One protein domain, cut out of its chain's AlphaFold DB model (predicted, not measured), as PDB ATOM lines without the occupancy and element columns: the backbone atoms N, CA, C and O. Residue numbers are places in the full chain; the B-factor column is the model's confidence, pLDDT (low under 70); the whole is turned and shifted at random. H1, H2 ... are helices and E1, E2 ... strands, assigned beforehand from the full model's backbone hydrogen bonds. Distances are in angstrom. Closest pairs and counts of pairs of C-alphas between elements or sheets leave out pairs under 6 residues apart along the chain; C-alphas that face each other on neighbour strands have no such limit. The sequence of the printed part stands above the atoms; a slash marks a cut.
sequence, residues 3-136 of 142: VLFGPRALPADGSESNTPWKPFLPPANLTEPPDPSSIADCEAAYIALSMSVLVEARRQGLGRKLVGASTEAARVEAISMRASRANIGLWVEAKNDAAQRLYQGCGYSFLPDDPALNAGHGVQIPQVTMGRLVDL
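Overview. This is residues 3 to 136 of the 142 residues of a protein of Emergomyces africanus (UniProt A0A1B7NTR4). One strongly twisted sheet of four strands has the long helix H2 and the short helix H3 packed over one face, while two long loops, within residues 11 to 35 and 105 to 126, fold over on the side away from H2. The little helix H1 sits beside the strands at one end, and residues 55 to 60 stand free. The printed part has 134 residues, with three named helices and four named strands in the order E1 H1 E2 H2 E3 H3 E4; the mixed sheet has the order E1, E2, E3, E4. The class is mixed, helices and strands, with under half of the residues in named elements. The whole is compact, with a radius of gyration of the C-alphas of 14.8 A and spans of 43 by 32 by 26 A.

Arrangement. Start at edge strand E1, residues 3 to 10, antiparallel to E2, residues 43 to 51; look for N 5 and O 47, 2.8 A apart. E2 is parallel to E3, residues 85 to 93, with N 46 and O 87 at 2.8 A. E3 is antiparallel to the other edge strand, E4, residues 127 to 135, with N 88 and O 132 at 2.9 A. H1, residues 36 to 39, is on the sheet, only just over none of its strands; its closest C-alphas to E1 are those of Ile 39 and Ala 9, 5.0 A apart. H2, residues 62 to 80, is over E2 and E3 at a height over the sheet of 7.3 A, along the strands. E2, H2 and E3 form a strand-helix-strand unit, two parallel neighbour strands with a helix between, whose crossover is right-handed. H3, residues 97 to 104, is over E3 on the same face as H2, making two layers, helices on one face of a sheet. H2 touches H3 with its residues 63 to 67 alone, the closest C-alphas being those of Arg 64 and Leu 102, 6.8 A apart. In H2 and H3 every O i to N i+4 pair is within hydrogen-bond range; H1 is too short for such a pair.

Along the chain. Find C-alpha 3 at (-19.714, 28.650, -56.152), where E1 begins its 20.0 A run. E2 covers 23.0 A, and H2 runs 26.9 A from C-alpha 62 at (-34.577, 28.224, -57.973). E3 and E4 each span 26.6 A, and E4 ends at C-alpha 135, (-23.028, 9.082, -50.476).

Size, cuts and confidence. The C-alphas of Asp 13 and Glu 56 are the two farthest apart, 43.6 A. The printed part has no cut. The links E1 to H1 and H3 to E4 are long, and in the latter residues 118 to 124 have pLDDT under 70.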
ATOM      1  N   VAL A   3     -21.146  28.918 -55.964       92.69
ATOM      2  CA  VAL A   3     -19.714  28.650 -56.152       92.69
ATOM      3  C   VAL A   3     -19.291  27.592 -55.147       92.69
ATOM      4  O   VAL A   3     -19.421  27.815 -53.943       92.69
ATOM      5  N   LEU A   4     -18.793  26.468 -55.657       93.69
ATOM      6  CA  LEU A   4     -18.147  25.427 -54.867       93.69
ATOM      7  C   LEU A   4     -16.633  25.548 -54.998       93.69
ATOM      8  O   LEU A   4     -16.121  25.845 -56.077       93.69
ATOM      9  N   PHE A   5     -15.938  25.307 -53.897       92.38
ATOM     10  CA  PHE A   5     -14.489  25.274 -53.824       92.38
ATOM     11  C   PHE A   5     -14.029  23.933 -53.253       92.38
ATOM     12  O   PHE A   5     -14.594  23.471 -52.263       92.38
ATOM     13  N   GLY A   6     -13.032  23.313 -53.881       93.06
ATOM     14  CA  GLY A   6     -12.608  21.940 -53.606       93.06
ATOM     15  C   GLY A   6     -12.475  21.116 -54.894       93.06
ATOM     16  O   GLY A   6     -12.483  21.711 -55.973       93.06
ATOM     17  N   PRO A   7     -12.361  19.782 -54.781       95.06
ATOM     18  CA  PRO A   7     -12.294  19.031 -53.525       95.06
ATOM     19  C   PRO A   7     -10.955  19.155 -52.789       95.06
ATOM     20  O   PRO A   7      -9.935  19.519 -53.369       95.06
ATOM     21  N   ARG A   8     -10.951  18.809 -51.499       95.19
ATOM     22  CA  ARG A   8      -9.746  18.481 -50.716       95.19
ATOM     23  C   ARG A   8      -9.974  17.232 -49.877       95.19
ATOM     24  O   ARG A   8     -11.111  16.940 -49.524       95.19
ATOM     25  N   ALA A   9      -8.904  16.509 -49.568       95.44
ATOM     26  CA  ALA A   9      -9.000  15.271 -48.808       95.44
ATOM     27  C   ALA A   9      -9.352  15.545 -47.343       95.44
ATOM     28  O   ALA A   9      -8.744  16.399 -46.695       95.44
ATOM     29  N   LEU A  10     -10.291  14.763 -46.824       95.81
ATOM     30  CA  LEU A  10     -10.517  14.555 -45.402       95.81
ATOM     31  C   LEU A  10     -10.375  13.062 -45.067       95.81
ATOM     32  O   LEU A  10     -10.627  12.215 -45.932       95.81
ATOM     33  N   PRO A  11      -9.991  12.718 -43.824       95.06
ATOM     34  CA  PRO A  11      -9.930  11.332 -43.376       95.06
ATOM     35  C   PRO A  11     -11.234  10.573 -43.650       95.06
ATOM     36  O   PRO A  11     -12.324  11.071 -43.382       95.06
ATOM     37  N   ALA A  12     -11.117   9.347 -44.160       93.00
ATOM     38  CA  ALA A  12     -12.258   8.501 -44.518       93.00
ATOM     39  C   ALA A  12     -13.048   7.970 -43.308       93.00
ATOM     40  O   ALA A  12     -14.180   7.513 -43.448       93.00
ATOM     41  N   ASP A  13     -12.442   8.004 -42.120       92.81
ATOM     42  CA  ASP A  13     -13.022   7.504 -40.872       92.81
ATOM     43  C   ASP A  13     -14.119   8.417 -40.293       92.81
ATOM     44  O   ASP A  13     -14.768   8.064 -39.309       92.81
ATOM     45  N   GLY A  14     -14.347   9.584 -40.903       91.81
ATOM     46  CA  GLY A  14     -15.343  10.558 -40.469       91.81
ATOM     47  C   GLY A  14     -14.977  11.367 -39.236       91.81
ATOM     48  O   GLY A  14     -15.801  12.153 -38.766       91.81
ATOM     49  N   SER A  15     -13.752  11.226 -38.727       92.88
ATOM     50  CA  SER A  15     -13.264  11.982 -37.567       92.88
ATOM     51  C   SER A  15     -13.333  13.500 -37.773       92.88
ATOM     52  O   SER A  15     -13.504  14.252 -36.812       92.88
ATOM     53  N   GLU A  16     -13.269  13.950 -39.027       94.31
ATOM     54  CA  GLU A  16     -13.277  15.363 -39.411       94.31
ATOM     55  C   GLU A  16     -14.487  15.754 -40.275       94.31
ATOM     56  O   GLU A  16     -14.540  16.864 -40.802       94.31
ATOM     57  N   SER A  17     -15.512  14.897 -40.402       95.19
ATOM     58  CA  SER A  17     -16.654  15.210 -41.274       95.19
ATOM     59  C   SER A  17     -17.429  16.461 -40.840       95.19
ATOM     60  O   SER A  17     -18.081  17.099 -41.664       95.19
ATOM     61  N   ASN A  18     -17.354  16.828 -39.557       95.88
ATOM     62  CA  ASN A  18     -18.007  18.019 -39.012       95.88
ATOM     63  C   ASN A  18     -17.233  19.323 -39.263       95.88
ATOM     64  O   ASN A  18     -17.723  20.389 -38.900       95.88
ATOM     65  N   THR A  19     -16.044  19.260 -39.869       94.56
ATOM     66  CA  THR A  19     -15.195  20.425 -40.154       94.56
ATOM     67  C   THR A  19     -14.724  20.444 -41.619       94.56
ATOM     68  O   THR A  19     -13.524  20.521 -41.892       94.56
ATOM     69  N   PRO A  20     -15.651  20.446 -42.604       94.81
ATOM     70  CA  PRO A  20     -15.334  20.375 -44.040       94.81
ATOM     71  C   PRO A  20     -14.417  21.492 -44.559       94.81
ATOM     72  O   PRO A  20     -13.815  21.368 -45.621       94.81
ATOM     73  N   TRP A  21     -14.285  22.591 -43.818       92.81
ATOM     74  CA  TRP A  21     -13.405  23.710 -44.148       92.81
ATOM     75  C   TRP A  21     -11.949  23.519 -43.721       92.81
ATOM     76  O   TRP A  21     -11.085  24.240 -44.216       92.81
ATOM     77  N   LYS A  22     -11.648  22.578 -42.820       92.19
ATOM     78  CA  LYS A  22     -10.310  22.422 -42.234       92.19
ATOM     79  C   LYS A  22      -9.186  22.283 -43.279       92.19
ATOM     80  O   LYS A  22      -8.183  22.978 -43.120       92.19
ATOM     81  N   PRO A  23      -9.339  21.530 -44.391       92.19
ATOM     82  CA  PRO A  23      -8.302  21.423 -45.429       92.19
ATOM     83  C   PRO A  23      -8.043  22.714 -46.222       92.19
ATOM     84  O   PRO A  23      -7.101  22.782 -47.016       92.19
ATOM     85  N   PHE A  24      -8.909  23.715 -46.056       91.19
ATOM     86  CA  PHE A  24      -8.867  25.002 -46.744       91.19
ATOM     87  C   PHE A  24      -8.360  26.136 -45.844       91.19
ATOM     88  O   PHE A  24      -8.207  27.265 -46.308       91.19
ATOM     89  N   LEU A  25      -8.102  25.859 -44.563       88.94
ATOM     90  CA  LEU A  25      -7.523  26.822 -43.633       88.94
ATOM     91  C   LEU A  25      -5.988  26.846 -43.753       88.94
ATOM     92  O   LEU A  25      -5.385  25.856 -44.180       88.94
ATOM     93  N   PRO A  26      -5.323  27.957 -43.381       84.75
ATOM     94  CA  PRO A  26      -3.865  28.030 -43.367       84.75
ATOM     95  C   PRO A  26      -3.238  26.832 -42.633       84.75
ATOM     96  O   PRO A  26      -3.731  26.450 -41.570       84.75
ATOM     97  N   PRO A  27      -2.153  26.240 -43.165       86.06
ATOM     98  CA  PRO A  27      -1.285  26.740 -44.237       86.06
ATOM     99  C   PRO A  27      -1.685  26.308 -45.666       86.06
ATOM    100  O   PRO A  27      -0.830  26.275 -46.548       86.06
ATOM    101  N   ALA A  28      -2.949  25.957 -45.920       85.19
ATOM    102  CA  ALA A  28      -3.403  25.493 -47.231       85.19
ATOM    103  C   ALA A  28      -3.046  26.446 -48.393       85.19
ATOM    104  O   ALA A  28      -3.365  27.635 -48.367       85.19
ATOM    105  N   ASN A  29      -2.453  25.899 -49.461       86.38
ATOM    106  CA  ASN A  29      -2.260  26.615 -50.719       86.38
ATOM    107  C   ASN A  29      -3.524  26.532 -51.586       86.38
ATOM    108  O   ASN A  29      -3.738  25.539 -52.275       86.38
ATOM    109  N   LEU A  30      -4.368  27.564 -51.561       84.38
ATOM    110  CA  LEU A  30      -5.667  27.569 -52.249       84.38
ATOM    111  C   LEU A  30      -5.577  27.741 -53.778       84.38
ATOM    112  O   LEU A  30      -6.599  27.649 -54.450       84.38
ATOM    113  N   THR A  31      -4.391  27.990 -54.338       85.50
ATOM    114  CA  THR A  31      -4.195  28.090 -55.798       85.50
ATOM    115  C   THR A  31      -3.728  26.781 -56.428       85.50
ATOM    116  O   THR A  31      -3.692  26.668 -57.652       85.50
ATOM    117  N   GLU A  32      -3.378  25.791 -55.606       84.75
ATOM    118  CA  GLU A  32      -2.986  24.467 -56.066       84.75
ATOM    119  C   GLU A  32      -4.217  23.677 -56.533       84.75
ATOM    120  O   GLU A  32      -5.213  23.616 -55.798       84.75
ATOM    121  N   PRO A  33      -4.183  23.083 -57.741       82.56
ATOM    122  CA  PRO A  33      -5.264  22.226 -58.198       82.56
ATOM    123  C   PRO A  33      -5.351  20.963 -57.328       82.56
ATOM    124  O   PRO A  33      -4.328  20.480 -56.842       82.56
ATOM    125  N   PRO A  34      -6.551  20.393 -57.148       81.81
ATOM    126  CA  PRO A  34      -6.701  19.133 -56.435       81.81
ATOM    127  C   PRO A  34      -5.955  18.012 -57.167       81.81
ATOM    128  O   PRO A  34      -6.108  17.851 -58.378       81.81
ATOM    129  N   ASP A  35      -5.177  17.221 -56.428       86.75
ATOM    130  CA  ASP A  35      -4.590  15.975 -56.922       86.75
ATOM    131  C   ASP A  35      -5.606  14.835 -56.728       86.75
ATOM    132  O   ASP A  35      -5.851  14.445 -55.581       86.75
ATOM    133  N   PRO A  36      -6.181  14.255 -57.800       87.56
ATOM    134  CA  PRO A  36      -7.151  13.167 -57.682       87.56
ATOM    135  C   PRO A  36      -6.627  11.961 -56.894       87.56
ATOM    136  O   PRO A  36      -7.411  11.258 -56.262       87.56
ATOM    137  N   SER A  37      -5.313  11.708 -56.904       89.69
ATOM    138  CA  SER A  37      -4.727  10.590 -56.159       89.69
ATOM    139  C   SER A  37      -4.766  10.801 -54.646       89.69
ATOM    140  O   SER A  37      -4.932   9.837 -53.905       89.69
ATOM    141  N   SER A  38      -4.705  12.060 -54.200       90.88
ATOM    142  CA  SER A  38      -4.811  12.440 -52.787       90.88
ATOM    143  C   SER A  38      -6.235  12.330 -52.231       90.88
ATOM    144  O   SER A  38      -6.416  12.289 -51.019       90.88
ATOM    145  N   ILE A  39      -7.241  12.294 -53.112       95.62
ATOM    146  CA  ILE A  39      -8.667  12.213 -52.767       95.62
ATOM    147  C   ILE A  39      -9.174  10.765 -52.769       95.62
ATOM    148  O   ILE A  39     -10.196  10.474 -52.147       95.62
ATOM    149  N   ALA A  40      -8.487   9.859 -53.469       95.62
ATOM    150  CA  ALA A  40      -8.898   8.465 -53.566       95.62
ATOM    151  C   ALA A  40      -9.047   7.836 -52.171       95.62
ATOM    152  O   ALA A  40      -8.191   8.010 -51.308       95.62
ATOM    153  N   ASP A  41     -10.162   7.139 -51.959       94.88
ATOM    154  CA  ASP A  41     -10.574   6.513 -50.697       94.88
ATOM    155  C   ASP A  41     -10.779   7.485 -49.512       94.88
ATOM    156  O   ASP A  41     -11.222   7.069 -48.443       94.88
ATOM    157  N   CYS A  42     -10.547   8.787 -49.696       96.06
ATOM    158  CA  CYS A  42     -10.800   9.848 -48.722       96.06
ATOM    159  C   CYS A  42     -12.200  10.454 -48.876       96.06
ATOM    160  O   CYS A  42     -12.894  10.261 -49.877       96.06
ATOM    161  N   GLU A  43     -12.618  11.244 -47.891       96.81
ATOM    162  CA  GLU A  43     -13.751  12.147 -48.076       96.81
ATOM    163  C   GLU A  43     -13.334  13.325 -48.958       96.81
ATOM    164  O   GLU A  43     -12.345  14.003 -48.677       96.81
ATOM    165  N   ALA A  44     -14.113  13.609 -49.998       97.50
ATOM    166  CA  ALA A  44     -13.932  14.795 -50.820       97.50
ATOM    167  C   ALA A  44     -14.651  15.984 -50.168       97.50
ATOM    168  O   ALA A  44     -15.877  16.099 -50.244       97.50
ATOM    169  N   ALA A  45     -13.896  16.862 -49.514       97.38
ATOM    170  CA  ALA A  45     -14.406  18.062 -48.865       97.38
ATOM    171  C   ALA A  45     -14.582  19.213 -49.859       97.38
ATOM    172  O   ALA A  45     -13.683  19.507 -50.645       97.38
ATOM    173  N   TYR A  46     -15.715  19.900 -49.774       97.19
ATOM    174  CA  TYR A  46     -16.071  21.068 -50.570       97.19
ATOM    175  C   TYR A  46     -16.607  22.179 -49.669       97.19
ATOM    176  O   TYR A  46     -17.259  21.919 -48.658       97.19
ATOM    177  N   ILE A  47     -16.420  23.428 -50.085       95.19
ATOM    178  CA  ILE A  47     -17.009  24.607 -49.449       95.19
ATOM    179  C   ILE A  47     -17.878  25.358 -50.458       95.19
ATOM    180  O   ILE A  47     -17.409  25.717 -51.537       95.19
ATOM    181  N   ALA A  48     -19.118  25.685 -50.094       94.81
ATOM    182  CA  ALA A  48     -19.931  26.640 -50.841       94.81
ATOM    183  C   ALA A  48     -19.661  28.079 -50.356       94.81
ATOM    184  O   ALA A  48     -20.038  28.448 -49.245       94.81
ATOM    185  N   LEU A  49     -19.011  28.900 -51.191       86.44
ATOM    186  CA  LEU A  49     -18.538  30.247 -50.817       86.44
ATOM    187  C   LEU A  49     -19.516  31.376 -51.165       86.44
ATOM    188  O   LEU A  49     -19.436  32.472 -50.616       86.44
ATOM    189  N   SER A  50     -20.438  31.144 -52.094       85.19
ATOM    190  CA  SER A  50     -21.433  32.143 -52.479       85.19
ATOM    191  C   SER A  50     -22.653  31.462 -53.063       85.19
ATOM    192  O   SER A  50     -22.515  30.591 -53.920       85.19
ATOM    193  N   MET A  51     -23.843  31.882 -52.637       87.50
ATOM    194  CA  MET A  51     -25.101  31.481 -53.250       87.50
ATOM    195  C   MET A  51     -26.031  32.685 -53.368       87.50
ATOM    196  O   MET A  51     -26.311  33.378 -52.392       87.50
ATOM    197  N   SER A  52     -26.555  32.911 -54.569       88.50
ATOM    198  CA  SER A  52     -27.481  34.009 -54.828       88.50
ATOM    199  C   SER A  52     -28.590  33.618 -55.800       88.50
ATOM    200  O   SER A  52     -28.391  32.895 -56.784       88.50
ATOM    201  N   VAL A  53     -29.782  34.138 -55.512       89.75
ATOM    202  CA  VAL A  53     -30.946  34.143 -56.399       89.75
ATOM    203  C   VAL A  53     -31.423  35.587 -56.489       89.75
ATOM    204  O   VAL A  53     -31.636  36.227 -55.449       89.75
ATOM    205  N   LEU A  54     -31.576  36.082 -57.722       89.88
ATOM    206  CA  LEU A  54     -32.120  37.412 -58.007       89.88
ATOM    207  C   LEU A  54     -33.460  37.595 -57.296       89.88
ATOM    208  O   LEU A  54     -34.238  36.643 -57.207       89.88
ATOM    209  N   VAL A  55     -33.706  38.788 -56.753       88.75
ATOM    210  CA  VAL A  55     -34.863  39.065 -55.884       88.75
ATOM    211  C   VAL A  55     -36.173  38.715 -56.587       88.75
ATOM    212  O   VAL A  55     -37.025  38.049 -56.003       88.75
ATOM    213  N   GLU A  56     -36.268  39.063 -57.865       93.06
ATOM    214  CA  GLU A  56     -37.403  38.847 -58.763       93.06
ATOM    215  C   GLU A  56     -37.676  37.354 -59.005       93.06
ATOM    216  O   GLU A  56     -38.800  36.949 -59.295       93.06
ATOM    217  N   ALA A  57     -36.650  36.517 -58.848       89.62
ATOM    218  CA  ALA A  57     -36.692  35.083 -59.108       89.62
ATOM    219  C   ALA A  57     -36.803  34.236 -57.819       89.62
ATOM    220  O   ALA A  57     -36.805  32.999 -57.855       89.62
ATOM    221  N   ARG A  58     -36.888  34.877 -56.642       90.38
ATOM    222  CA  ARG A  58     -37.046  34.184 -55.353       90.38
ATOM    223  C   ARG A  58     -38.423  33.535 -55.238       90.38
ATOM    224  O   ARG A  58     -39.373  33.903 -55.916       90.38
ATOM    225  N   ARG A  59     -38.532  32.545 -54.343       90.44
ATOM    226  CA  ARG A  59     -39.760  31.763 -54.064       90.44
ATOM    227  C   ARG A  59     -40.296  30.929 -55.240       90.44
ATOM    228  O   ARG A  59     -41.325  30.288 -55.093       90.44
ATOM    229  N   GLN A  60     -39.554  30.840 -56.342       93.69
ATOM    230  CA  GLN A  60     -39.869  29.993 -57.503       93.69
ATOM    231  C   GLN A  60     -39.116  28.645 -57.483       93.69
ATOM    232  O   GLN A  60     -38.968  27.971 -58.499       93.69
ATOM    233  N   GLY A  61     -38.549  28.263 -56.332       94.00
ATOM    234  CA  GLY A  61     -37.789  27.015 -56.177       94.00
ATOM    235  C   GLY A  61     -36.372  27.026 -56.770       94.00
ATOM    236  O   GLY A  61     -35.662  26.032 -56.639       94.00
ATOM    237  N   LEU A  62     -35.914  28.134 -57.363       94.81
ATOM    238  CA  LEU A  62     -34.577  28.224 -57.973       94.81
ATOM    239  C   LEU A  62     -33.437  27.981 -56.983       94.81
ATOM    240  O   LEU A  62     -32.463  27.329 -57.338       94.81
ATOM    241  N   GLY A  63     -33.569  28.442 -55.735       94.75
ATOM    242  CA  GLY A  63     -32.568  28.172 -54.701       94.75
ATOM    243  C   GLY A  63     -32.374  26.671 -54.470       94.75
ATOM    244  O   GLY A  63     -31.250  26.185 -54.492       94.75
ATOM    245  N   ARG A  64     -33.475  25.918 -54.363       95.88
ATOM    246  CA  ARG A  64     -33.444  24.456 -54.202       95.88
ATOM    247  C   ARG A  64     -32.819  23.774 -55.416       95.88
ATOM    248  O   ARG A  64     -32.014  22.866 -55.249       95.88
ATOM    249  N   LYS A  65     -33.163  24.228 -56.627       95.56
ATOM    250  CA  LYS A  65     -32.573  23.707 -57.870       95.56
ATOM    251  C   LYS A  65     -31.062  23.945 -57.924       95.56
ATOM    252  O   LYS A  65     -30.336  23.030 -58.283       95.56
ATOM    253  N   LEU A  66     -30.596  25.136 -57.540       95.44
ATOM    254  CA  LEU A  66     -29.168  25.464 -57.504       95.44
ATOM    255  C   LEU A  66     -28.408  24.598 -56.496       95.44
ATOM    256  O   LEU A  66     -27.391  24.028 -56.871       95.44
ATOM    257  N   VAL A  67     -28.915  24.459 -55.264       96.31
ATOM    258  CA  VAL A  67     -28.284  23.611 -54.236       96.31
ATOM    259  C   VAL A  67     -28.242  22.153 -54.688       96.31
ATOM    260  O   VAL A  67     -27.199  21.517 -54.604       96.31
ATOM    261  N   GLY A  68     -29.349  21.631 -55.222       96.00
ATOM    262  CA  GLY A  68     -29.398  20.263 -55.741       96.00
ATOM    263  C   GLY A  68     -28.395  20.031 -56.871       96.00
ATOM    264  O   GLY A  68     -27.638  19.067 -56.823       96.00
ATOM    265  N   ALA A  69     -28.339  20.942 -57.846       95.69
ATOM    266  CA  ALA A  69     -27.400  20.851 -58.960       95.69
ATOM    267  C   ALA A  69     -25.936  20.932 -58.502       95.69
ATOM    268  O   ALA A  69     -25.105  20.190 -59.013       95.69
ATOM    269  N   SER A  70     -25.609  21.788 -57.527       96.06
ATOM    270  CA  SER A  70     -24.246  21.862 -56.994       96.06
ATOM    271  C   SER A  70     -23.867  20.632 -56.178       96.06
ATOM    272  O   SER A  70     -22.747  20.153 -56.304       96.06
ATOM    273  N   THR A  71     -24.787  20.093 -55.369       96.75
ATOM    274  CA  THR A  71     -24.543  18.836 -54.648       96.75
ATOM    275  C   THR A  71     -24.278  17.702 -55.635       96.75
ATOM    276  O   THR A  71     -23.332  16.945 -55.443       96.75
ATOM    277  N   GLU A  72     -25.068  17.608 -56.705       96.81
ATOM    278  CA  GLU A  72     -24.871  16.575 -57.722       96.81
ATOM    279  C   GLU A  72     -23.549  16.756 -58.476       96.81
ATOM    280  O   GLU A  72     -22.836  15.784 -58.693       96.81
ATOM    281  N   ALA A  73     -23.171  17.995 -58.806       96.06
ATOM    282  CA  ALA A  73     -21.875  18.277 -59.418       96.06
ATOM    283  C   ALA A  73     -20.705  17.825 -58.523       96.06
ATOM    284  O   ALA A  73     -19.828  17.106 -58.994       96.06
ATOM    285  N   ALA A  74     -20.737  18.163 -57.227       96.75
ATOM    286  CA  ALA A  74     -19.730  17.724 -56.258       96.75
ATOM    287  C   ALA A  74     -19.690  16.195 -56.103       96.75
ATOM    288  O   ALA A  74     -18.620  15.602 -55.981       96.75
ATOM    289  N   ARG A  75     -20.855  15.535 -56.132       97.44
ATOM    290  CA  ARG A  75     -20.956  14.073 -56.084       97.44
ATOM    291  C   ARG A  75     -20.308  13.430 -57.312       97.44
ATOM    292  O   ARG A  75     -19.505  12.514 -57.162       97.44
ATOM    293  N   VAL A  76     -20.639  13.901 -58.514       96.81
ATOM    294  CA  VAL A  76     -20.071  13.389 -59.775       96.81
ATOM    295  C   VAL A  76     -18.556  13.592 -59.817       96.81
ATOM    296  O   VAL A  76     -17.825  12.674 -60.185       96.81
ATOM    297  N   GLU A  77     -18.075  14.759 -59.388       95.94
ATOM    298  CA  GLU A  77     -16.643  15.039 -59.277       95.94
ATOM    299  C   GLU A  77     -15.957  14.101 -58.269       95.94
ATOM    300  O   GLU A  77     -14.966  13.456 -58.612       95.94
ATOM    301  N   ALA A  78     -16.531  13.916 -57.075       96.50
ATOM    302  CA  ALA A  78     -16.008  13.003 -56.057       96.50
ATOM    303  C   ALA A  78     -15.931  11.543 -56.551       96.50
ATOM    304  O   ALA A  78     -14.935  10.861 -56.304       96.50
ATOM    305  N   ILE A  79     -16.932  11.078 -57.314       96.50
ATOM    306  CA  ILE A  79     -16.909   9.755 -57.965       96.50
ATOM    307  C   ILE A  79     -15.725   9.644 -58.921       96.50
ATOM    308  O   ILE A  79     -15.009   8.641 -58.901       96.50
ATOM    309  N   SER A  80     -15.494  10.669 -59.747       95.00
ATOM    310  CA  SER A  80     -14.399  10.661 -60.724       95.00
ATOM    311  C   SER A  80     -13.014  10.559 -60.070       95.00
ATOM    312  O   SER A  80     -12.080  10.044 -60.683       95.00
ATOM    313  N   MET A  81     -12.903  10.980 -58.806       95.25
ATOM    314  CA  MET A  81     -11.680  10.916 -58.005       95.25
ATOM    315  C   MET A  81     -11.605   9.682 -57.095       95.25
ATOM    316  O   MET A  81     -10.632   9.528 -56.366       95.25
ATOM    317  N   ARG A  82     -12.599   8.780 -57.150       95.44
ATOM    318  CA  ARG A  82     -12.713   7.601 -56.270       95.44
ATOM    319  C   ARG A  82     -12.720   7.958 -54.779       95.44
ATOM    320  O   ARG A  82     -12.170   7.219 -53.970       95.44
ATOM    321  N   ALA A  83     -13.319   9.090 -54.418       96.94
ATOM    322  CA  ALA A  83     -13.571   9.414 -53.019       96.94
ATOM    323  C   ALA A  83     -14.503   8.366 -52.379       96.94
ATOM    324  O   ALA A  83     -15.231   7.660 -53.076       96.94
ATOM    325  N   SER A  84     -14.531   8.292 -51.051       96.00
ATOM    326  CA  SER A  84     -15.486   7.456 -50.312       96.00
ATOM    327  C   SER A  84     -16.867   8.117 -50.196       96.00
ATOM    328  O   SER A  84     -17.896   7.450 -50.295       96.00
ATOM    329  N   ARG A  85     -16.893   9.444 -50.030       96.50
ATOM    330  CA  ARG A  85     -18.087  10.308 -49.965       96.50
ATOM    331  C   ARG A  85     -17.739  11.751 -50.303       96.50
ATOM    332  O   ARG A  85     -16.570  12.132 -50.253       96.50
ATOM    333  N   ALA A  86     -18.745  12.561 -50.623       97.75
ATOM    334  CA  ALA A  86     -18.579  14.010 -50.713       97.75
ATOM    335  C   ALA A  86     -19.069  14.678 -49.422       97.75
ATOM    336  O   ALA A  86     -20.097  14.294 -48.865       97.75
ATOM    337  N   ASN A  87     -18.350  15.695 -48.957       98.00
ATOM    338  CA  ASN A  87     -18.667  16.449 -47.752       98.00
ATOM    339  C   ASN A  87     -18.706  17.943 -48.082       98.00
ATOM    340  O   ASN A  87     -17.680  18.543 -48.377       98.00
ATOM    341  N   ILE A  88     -19.895  18.542 -48.076       98.06
ATOM    342  CA  ILE A  88     -20.097  19.925 -48.518       98.06
ATOM    343  C   ILE A  88     -20.421  20.802 -47.310       98.06
ATOM    344  O   ILE A  88     -21.499  20.676 -46.728       98.06
ATOM    345  N   GLY A  89     -19.520  21.723 -46.975       97.06
ATOM    346  CA  GLY A  89     -19.703  22.748 -45.949       97.06
ATOM    347  C   GLY A  89     -20.165  24.094 -46.507       97.06
ATOM    348  O   GLY A  89     -19.884  24.436 -47.657       97.06
ATOM    349  N   LEU A  90     -20.857  24.883 -45.686       95.25
ATOM    350  CA  LEU A  90     -21.194  26.277 -45.977       95.25
ATOM    351  C   LEU A  90     -21.331  27.110 -44.699       95.25
ATOM    352  O   LEU A  90     -21.611  26.575 -43.622       95.25
ATOM    353  N   TRP A  91     -21.214  28.429 -44.854       92.06
ATOM    354  CA  TRP A  91     -21.602  29.409 -43.839       92.06
ATOM    355  C   TRP A  91     -22.852  30.150 -44.277       92.06
ATOM    356  O   TRP A  91     -23.027  30.503 -45.446       92.06
ATOM    357  N   VAL A  92     -23.720  30.423 -43.316       92.38
ATOM    358  CA  VAL A  92     -24.915  31.232 -43.518       92.38
ATOM    359  C   VAL A  92     -25.044  32.215 -42.371       92.38
ATOM    360  O   VAL A  92     -24.757  31.885 -41.224       92.38
ATOM    361  N   GLU A  93     -25.459  33.445 -42.665       91.81
ATOM    362  CA  GLU A  93     -25.729  34.429 -41.618       91.81
ATOM    363  C   GLU A  93     -26.753  33.872 -40.620       91.81
ATOM    364  O   GLU A  93     -27.798  33.335 -41.004       91.81
ATOM    365  N   ALA A  94     -26.479  34.041 -39.327       92.12
ATOM    366  CA  ALA A  94     -27.288  33.484 -38.248       92.12
ATOM    367  C   ALA A  94     -28.728  34.020 -38.258       92.12
ATOM    368  O   ALA A  94     -29.637  33.344 -37.794       92.12
ATOM    369  N   LYS A  95     -28.947  35.217 -38.823       94.62
ATOM    370  CA  LYS A  95     -30.271  35.850 -38.959       94.62
ATOM    371  C   LYS A  95     -30.979  35.524 -40.280       94.62
ATOM    372  O   LYS A  95     -32.086  36.004 -40.515       94.62
ATOM    373  N   ASN A  96     -30.357  34.753 -41.173       94.25
ATOM    374  CA  ASN A  96     -30.936  34.390 -42.463       94.25
ATOM    375  C   ASN A  96     -31.693  33.055 -42.382       94.25
ATOM    376  O   ASN A  96     -31.319  32.057 -43.004       94.25
ATOM    377  N   ASP A  97     -32.799  33.061 -41.637       95.88
ATOM    378  CA  ASP A  97     -33.650  31.883 -41.415       95.88
ATOM    379  C   ASP A  97     -34.145  31.257 -42.725       95.88
ATOM    380  O   ASP A  97     -34.334  30.044 -42.830       95.88
ATOM    381  N   ALA A  98     -34.371  32.081 -43.752       93.62
ATOM    382  CA  ALA A  98     -34.839  31.618 -45.052       93.62
ATOM    383  C   ALA A  98     -33.789  30.753 -45.766       93.62
ATOM    384  O   ALA A  98     -34.141  29.717 -46.334       93.62
ATOM    385  N   ALA A  99     -32.514  31.155 -45.731       94.69
ATOM    386  CA  ALA A  99     -31.422  30.371 -46.296       94.69
ATOM    387  C   ALA A  99     -31.153  29.106 -45.469       94.69
ATOM    388  O   ALA A  99     -31.045  28.028 -46.043       94.69
ATOM    389  N   GLN A 100     -31.152  29.207 -44.135       97.06
ATOM    390  CA  GLN A 100     -30.996  28.043 -43.255       97.06
ATOM    391  C   GLN A 100     -32.065  26.976 -43.540       97.06
ATOM    392  O   GLN A 100     -31.732  25.826 -43.824       97.06
ATOM    393  N   ARG A 101     -33.350  27.361 -43.598       96.94
ATOM    394  CA  ARG A 101     -34.453  26.442 -43.946       96.94
ATOM    395  C   ARG A 101     -34.324  25.865 -45.353       96.94
ATOM    396  O   ARG A 101     -34.691  24.713 -45.580       96.94
ATOM    397  N   LEU A 102     -33.832  26.656 -46.309       96.19
ATOM    398  CA  LEU A 102     -33.567  26.174 -47.661       96.19
ATOM    399  C   LEU A 102     -32.517  25.057 -47.644       96.19
ATOM    400  O   LEU A 102     -32.759  24.008 -48.241       96.19
ATOM    401  N   TYR A 103     -31.392  25.265 -46.960       97.62
ATOM    402  CA  TYR A 103     -30.316  24.280 -46.867       97.62
ATOM    403  C   TYR A 103     -30.753  23.031 -46.097       97.62
ATOM    404  O   TYR A 103     -30.557  21.925 -46.599       97.62
ATOM    405  N   GLN A 104     -31.449  23.183 -44.964       98.00
ATOM    406  CA  GLN A 104     -32.053  22.055 -44.240       98.00
ATOM    407  C   GLN A 104     -33.000  21.249 -45.126       98.00
ATOM    408  O   GLN A 104     -32.906  20.028 -45.213       98.00
ATOM    409  N   GLY A 105     -33.867  21.936 -45.875       97.31
ATOM    410  CA  GLY A 105     -34.753  21.303 -46.845       97.31
ATOM    411  C   GLY A 105     -34.021  20.610 -47.999       97.31
ATOM    412  O   GLY A 105     -34.656  19.855 -48.733       97.31
ATOM    413  N   CYS A 106     -32.726  20.870 -48.181       96.75
ATOM    414  CA  CYS A 106     -31.838  20.192 -49.124       96.75
ATOM    415  C   CYS A 106     -30.905  19.180 -48.434       96.75
ATOM    416  O   CYS A 106     -29.955  18.734 -49.064       96.75
ATOM    417  N   GLY A 107     -31.150  18.811 -47.173       97.06
ATOM    418  CA  GLY A 107     -30.392  17.781 -46.458       97.06
ATOM    419  C   GLY A 107     -29.118  18.266 -45.764       97.06
ATOM    420  O   GLY A 107     -28.312  17.434 -45.366       97.06
ATOM    421  N   TYR A 108     -28.913  19.579 -45.628       97.75
ATOM    422  CA  TYR A 108     -27.833  20.117 -44.798       97.75
ATOM    423  C   TYR A 108     -28.251  20.156 -43.327       97.75
ATOM    424  O   TYR A 108     -29.383  20.512 -43.001       97.75
ATOM    425  N   SER A 109     -27.307  19.884 -42.438       97.81
ATOM    426  CA  SER A 109     -27.490  19.952 -40.988       97.81
ATOM    427  C   SER A 109     -26.596  21.028 -40.393       97.81
ATOM    428  O   SER A 109     -25.547  21.337 -40.956       97.81
ATOM    429  N   PHE A 110     -27.001  21.602 -39.259       97.50
ATOM    430  CA  PHE A 110     -26.114  22.469 -38.485       97.50
ATOM    431  C   PHE A 110     -24.908  21.670 -37.999       97.50
ATOM    432  O   PHE A 110     -25.062  20.534 -37.547       97.50
ATOM    433  N   LEU A 111     -23.730  22.272 -38.108       96.00
ATOM    434  CA  LEU A 111     -22.497  21.705 -37.587       96.00
ATOM    435  C   LEU A 111     -22.154  22.350 -36.238       96.00
ATOM    436  O   LEU A 111     -22.622  23.454 -35.956       96.00
ATOM    437  N   PRO A 112     -21.365  21.668 -35.390       92.88
ATOM    438  CA  PRO A 112     -20.836  22.270 -34.176       92.88
ATOM    439  C   PRO A 112     -20.011  23.525 -34.481       92.88
ATOM    440  O   PRO A 112     -19.400  23.639 -35.548       92.88
ATOM    441  N   ASP A 113     -19.954  24.432 -33.508       86.56
ATOM    442  CA  ASP A 113     -19.047  25.574 -33.566       86.56
ATOM    443  C   ASP A 113     -17.595  25.085 -33.645       86.56
ATOM    444  O   ASP A 113     -17.167  24.233 -32.861       86.56
ATOM    445  N   ASP A 114     -16.825  25.656 -34.571       85.06
ATOM    446  CA  ASP A 114     -15.401  25.366 -34.724       85.06
ATOM    447  C   ASP A 114     -14.569  26.620 -34.413       85.06
ATOM    448  O   ASP A 114     -14.612  27.601 -35.167       85.06
ATOM    449  N   PRO A 115     -13.769  26.601 -33.329       81.19
ATOM    450  CA  PRO A 115     -12.865  27.689 -32.983       81.19
ATOM    451  C   PRO A 115     -11.902  28.095 -34.103       81.19
ATOM    452  O   PRO A 115     -11.485  29.253 -34.138       81.19
ATOM    453  N   ALA A 116     -11.569  27.189 -35.029       79.50
ATOM    454  CA  ALA A 116     -10.690  27.474 -36.162       79.50
ATOM    455  C   ALA A 116     -11.259  28.547 -37.108       79.50
ATOM    456  O   ALA A 116     -10.503  29.212 -37.816       79.50
ATOM    457  N   LEU A 117     -12.577  28.763 -37.085       78.06
ATOM    458  CA  LEU A 117     -13.257  29.780 -37.888       78.06
ATOM    459  C   LEU A 117     -13.336  31.145 -37.197       78.06
ATOM    460  O   LEU A 117     -13.497  32.168 -37.862       78.06
ATOM    461  N   ASN A 118     -13.129  31.207 -35.880       69.31
ATOM    462  CA  ASN A 118     -13.254  32.447 -35.107       69.31
ATOM    463  C   ASN A 118     -12.144  33.475 -35.403       69.31
ATOM    464  O   ASN A 118     -12.289  34.647 -35.062       69.31
ATOM    465  N   ALA A 119     -11.047  33.059 -36.043       57.78
ATOM    466  CA  ALA A 119      -9.887  33.908 -36.321       57.78
ATOM    467  C   ALA A 119      -9.937  34.642 -37.680       57.78
ATOM    468  O   ALA A 119      -9.104  35.513 -37.924       57.78
ATOM    469  N   GLY A 120     -10.884  34.309 -38.569       54.22
ATOM    470  CA  GLY A 120     -10.880  34.766 -39.970       54.22
ATOM    471  C   GLY A 120     -11.838  35.911 -40.322       54.22
ATOM    472  O   GLY A 120     -11.762  36.449 -41.427       54.22
ATOM    473  N   HIS A 121     -12.746  36.296 -39.422       50.34
ATOM    474  CA  HIS A 121     -13.849  37.201 -39.755       50.34
ATOM    475  C   HIS A 121     -13.639  38.607 -39.169       50.34
ATOM    476  O   HIS A 121     -13.920  38.868 -38.000       50.34
ATOM    477  N   GLY A 122     -13.179  39.551 -40.000       55.66
ATOM    478  CA  GLY A 122     -13.467  40.976 -39.780       55.66
ATOM    479  C   GLY A 122     -14.982  41.234 -39.818       55.66
ATOM    480  O   GLY A 122     -15.702  40.399 -40.345       55.66
ATOM    481  N   VAL A 123     -15.445  42.363 -39.248       49.31
ATOM    482  CA  VAL A 123     -16.862  42.710 -38.955       49.31
ATOM    483  C   VAL A 123     -17.698  41.473 -38.613       49.31
ATOM    484  O   VAL A 123     -18.208  40.810 -39.505       49.31
ATOM    485  N   GLN A 124     -17.860  41.194 -37.315       67.38
ATOM    486  CA  GLN A 124     -18.655  40.087 -36.768       67.38
ATOM    487  C   GLN A 124     -20.096  40.086 -37.309       67.38
ATOM    488  O   GLN A 124     -21.022  40.566 -36.660       67.38
ATOM    489  N   ILE A 125     -20.302  39.548 -38.506       72.94
ATOM    490  CA  ILE A 125     -21.604  39.106 -38.971       72.94
ATOM    491  C   ILE A 125     -21.766  37.728 -38.337       72.94
ATOM    492  O   ILE A 125     -21.002  36.827 -38.684       72.94
ATOM    493  N   PRO A 126     -22.697  37.546 -37.385       85.44
ATOM    494  CA  PRO A 126     -22.907  36.242 -36.781       85.44
ATOM    495  C   PRO A 126     -23.292  35.247 -37.874       85.44
ATOM    496  O   PRO A 126     -24.211  35.511 -38.655       85.44
ATOM    497  N   GLN A 127     -22.586  34.126 -37.941       88.69
ATOM    498  CA  GLN A 127     -22.800  33.061 -38.915       88.69
ATOM    499  C   GLN A 127     -22.976  31.733 -38.189       88.69
ATOM    500  O   GLN A 127     -22.523  31.567 -37.062       88.69
ATOM    501  N   VAL A 128     -23.642  30.800 -38.855       92.62
ATOM    502  CA  VAL A 128     -23.728  29.397 -38.456       92.62
ATOM    503  C   VAL A 128     -23.171  28.537 -39.580       92.62
ATOM    504  O   VAL A 128     -23.288  28.879 -40.764       92.62
ATOM    505  N   THR A 129     -22.552  27.426 -39.209       94.69
ATOM    506  CA  THR A 129     -22.008  26.439 -40.136       94.69
ATOM    507  C   THR A 129     -23.044  25.364 -40.416       94.69
ATOM    508  O   THR A 129     -23.784  24.916 -39.535       94.69
ATOM    509  N   MET A 130     -23.116  24.940 -41.673       97.25
ATOM    510  CA  MET A 130     -23.935  23.804 -42.073       97.25
ATOM    511  C   MET A 130     -23.139  22.875 -42.980       97.25
ATOM    512  O   MET A 130     -22.293  23.325 -43.751       97.25
ATOM    513  N   GLY A 131     -23.432  21.582 -42.901       97.38
ATOM    514  CA  GLY A 131     -22.739  20.539 -43.647       97.38
ATOM    515  C   GLY A 131     -23.697  19.514 -44.222       97.38
ATOM    516  O   GLY A 131     -24.789  19.298 -43.690       97.38
ATOM    517  N   ARG A 132     -23.281  18.874 -45.309       97.31
ATOM    518  CA  ARG A 132     -23.981  17.738 -45.900       97.31
ATOM    519  C   ARG A 132     -22.977  16.691 -46.360       97.31
ATOM    520  O   ARG A 132     -22.201  16.949 -47.279       97.31
ATOM    521  N   LEU A 133     -23.058  15.507 -45.757       97.19
ATOM    522  CA  LEU A 133     -22.443  14.297 -46.294       97.19
ATOM    523  C   LEU A 133     -23.322  13.743 -47.419       97.19
ATOM    524  O   LEU A 133     -24.553  13.750 -47.322       97.19
ATOM    525  N   VAL A 134     -22.687  13.308 -48.499       96.94
ATOM    526  CA  VAL A 134     -23.339  12.783 -49.697       96.94
ATOM    527  C   VAL A 134     -22.678  11.464 -50.062       96.94
ATOM    528  O   VAL A 134     -21.503  11.434 -50.440       96.94
ATOM    529  N   ASP A 135     -23.454  10.389 -49.991       94.56
ATOM    530  CA  ASP A 135     -23.028   9.082 -50.476       94.56
ATOM    531  C   ASP A 135     -22.928   9.094 -52.005       94.56
ATOM    532  O   ASP A 135     -23.756   9.675 -52.718       94.56
ATOM    533  N   LEU A 136     -21.869   8.479 -52.528       92.50
ATOM    534  CA  LEU A 136     -21.567   8.529 -53.960       92.50
ATOM    535  C   LEU A 136     -22.363   7.497 -54.752       92.50
ATOM    536  O   LEU A 136     -22.806   7.760 -55.872       92.50
TER     537      LEU A 136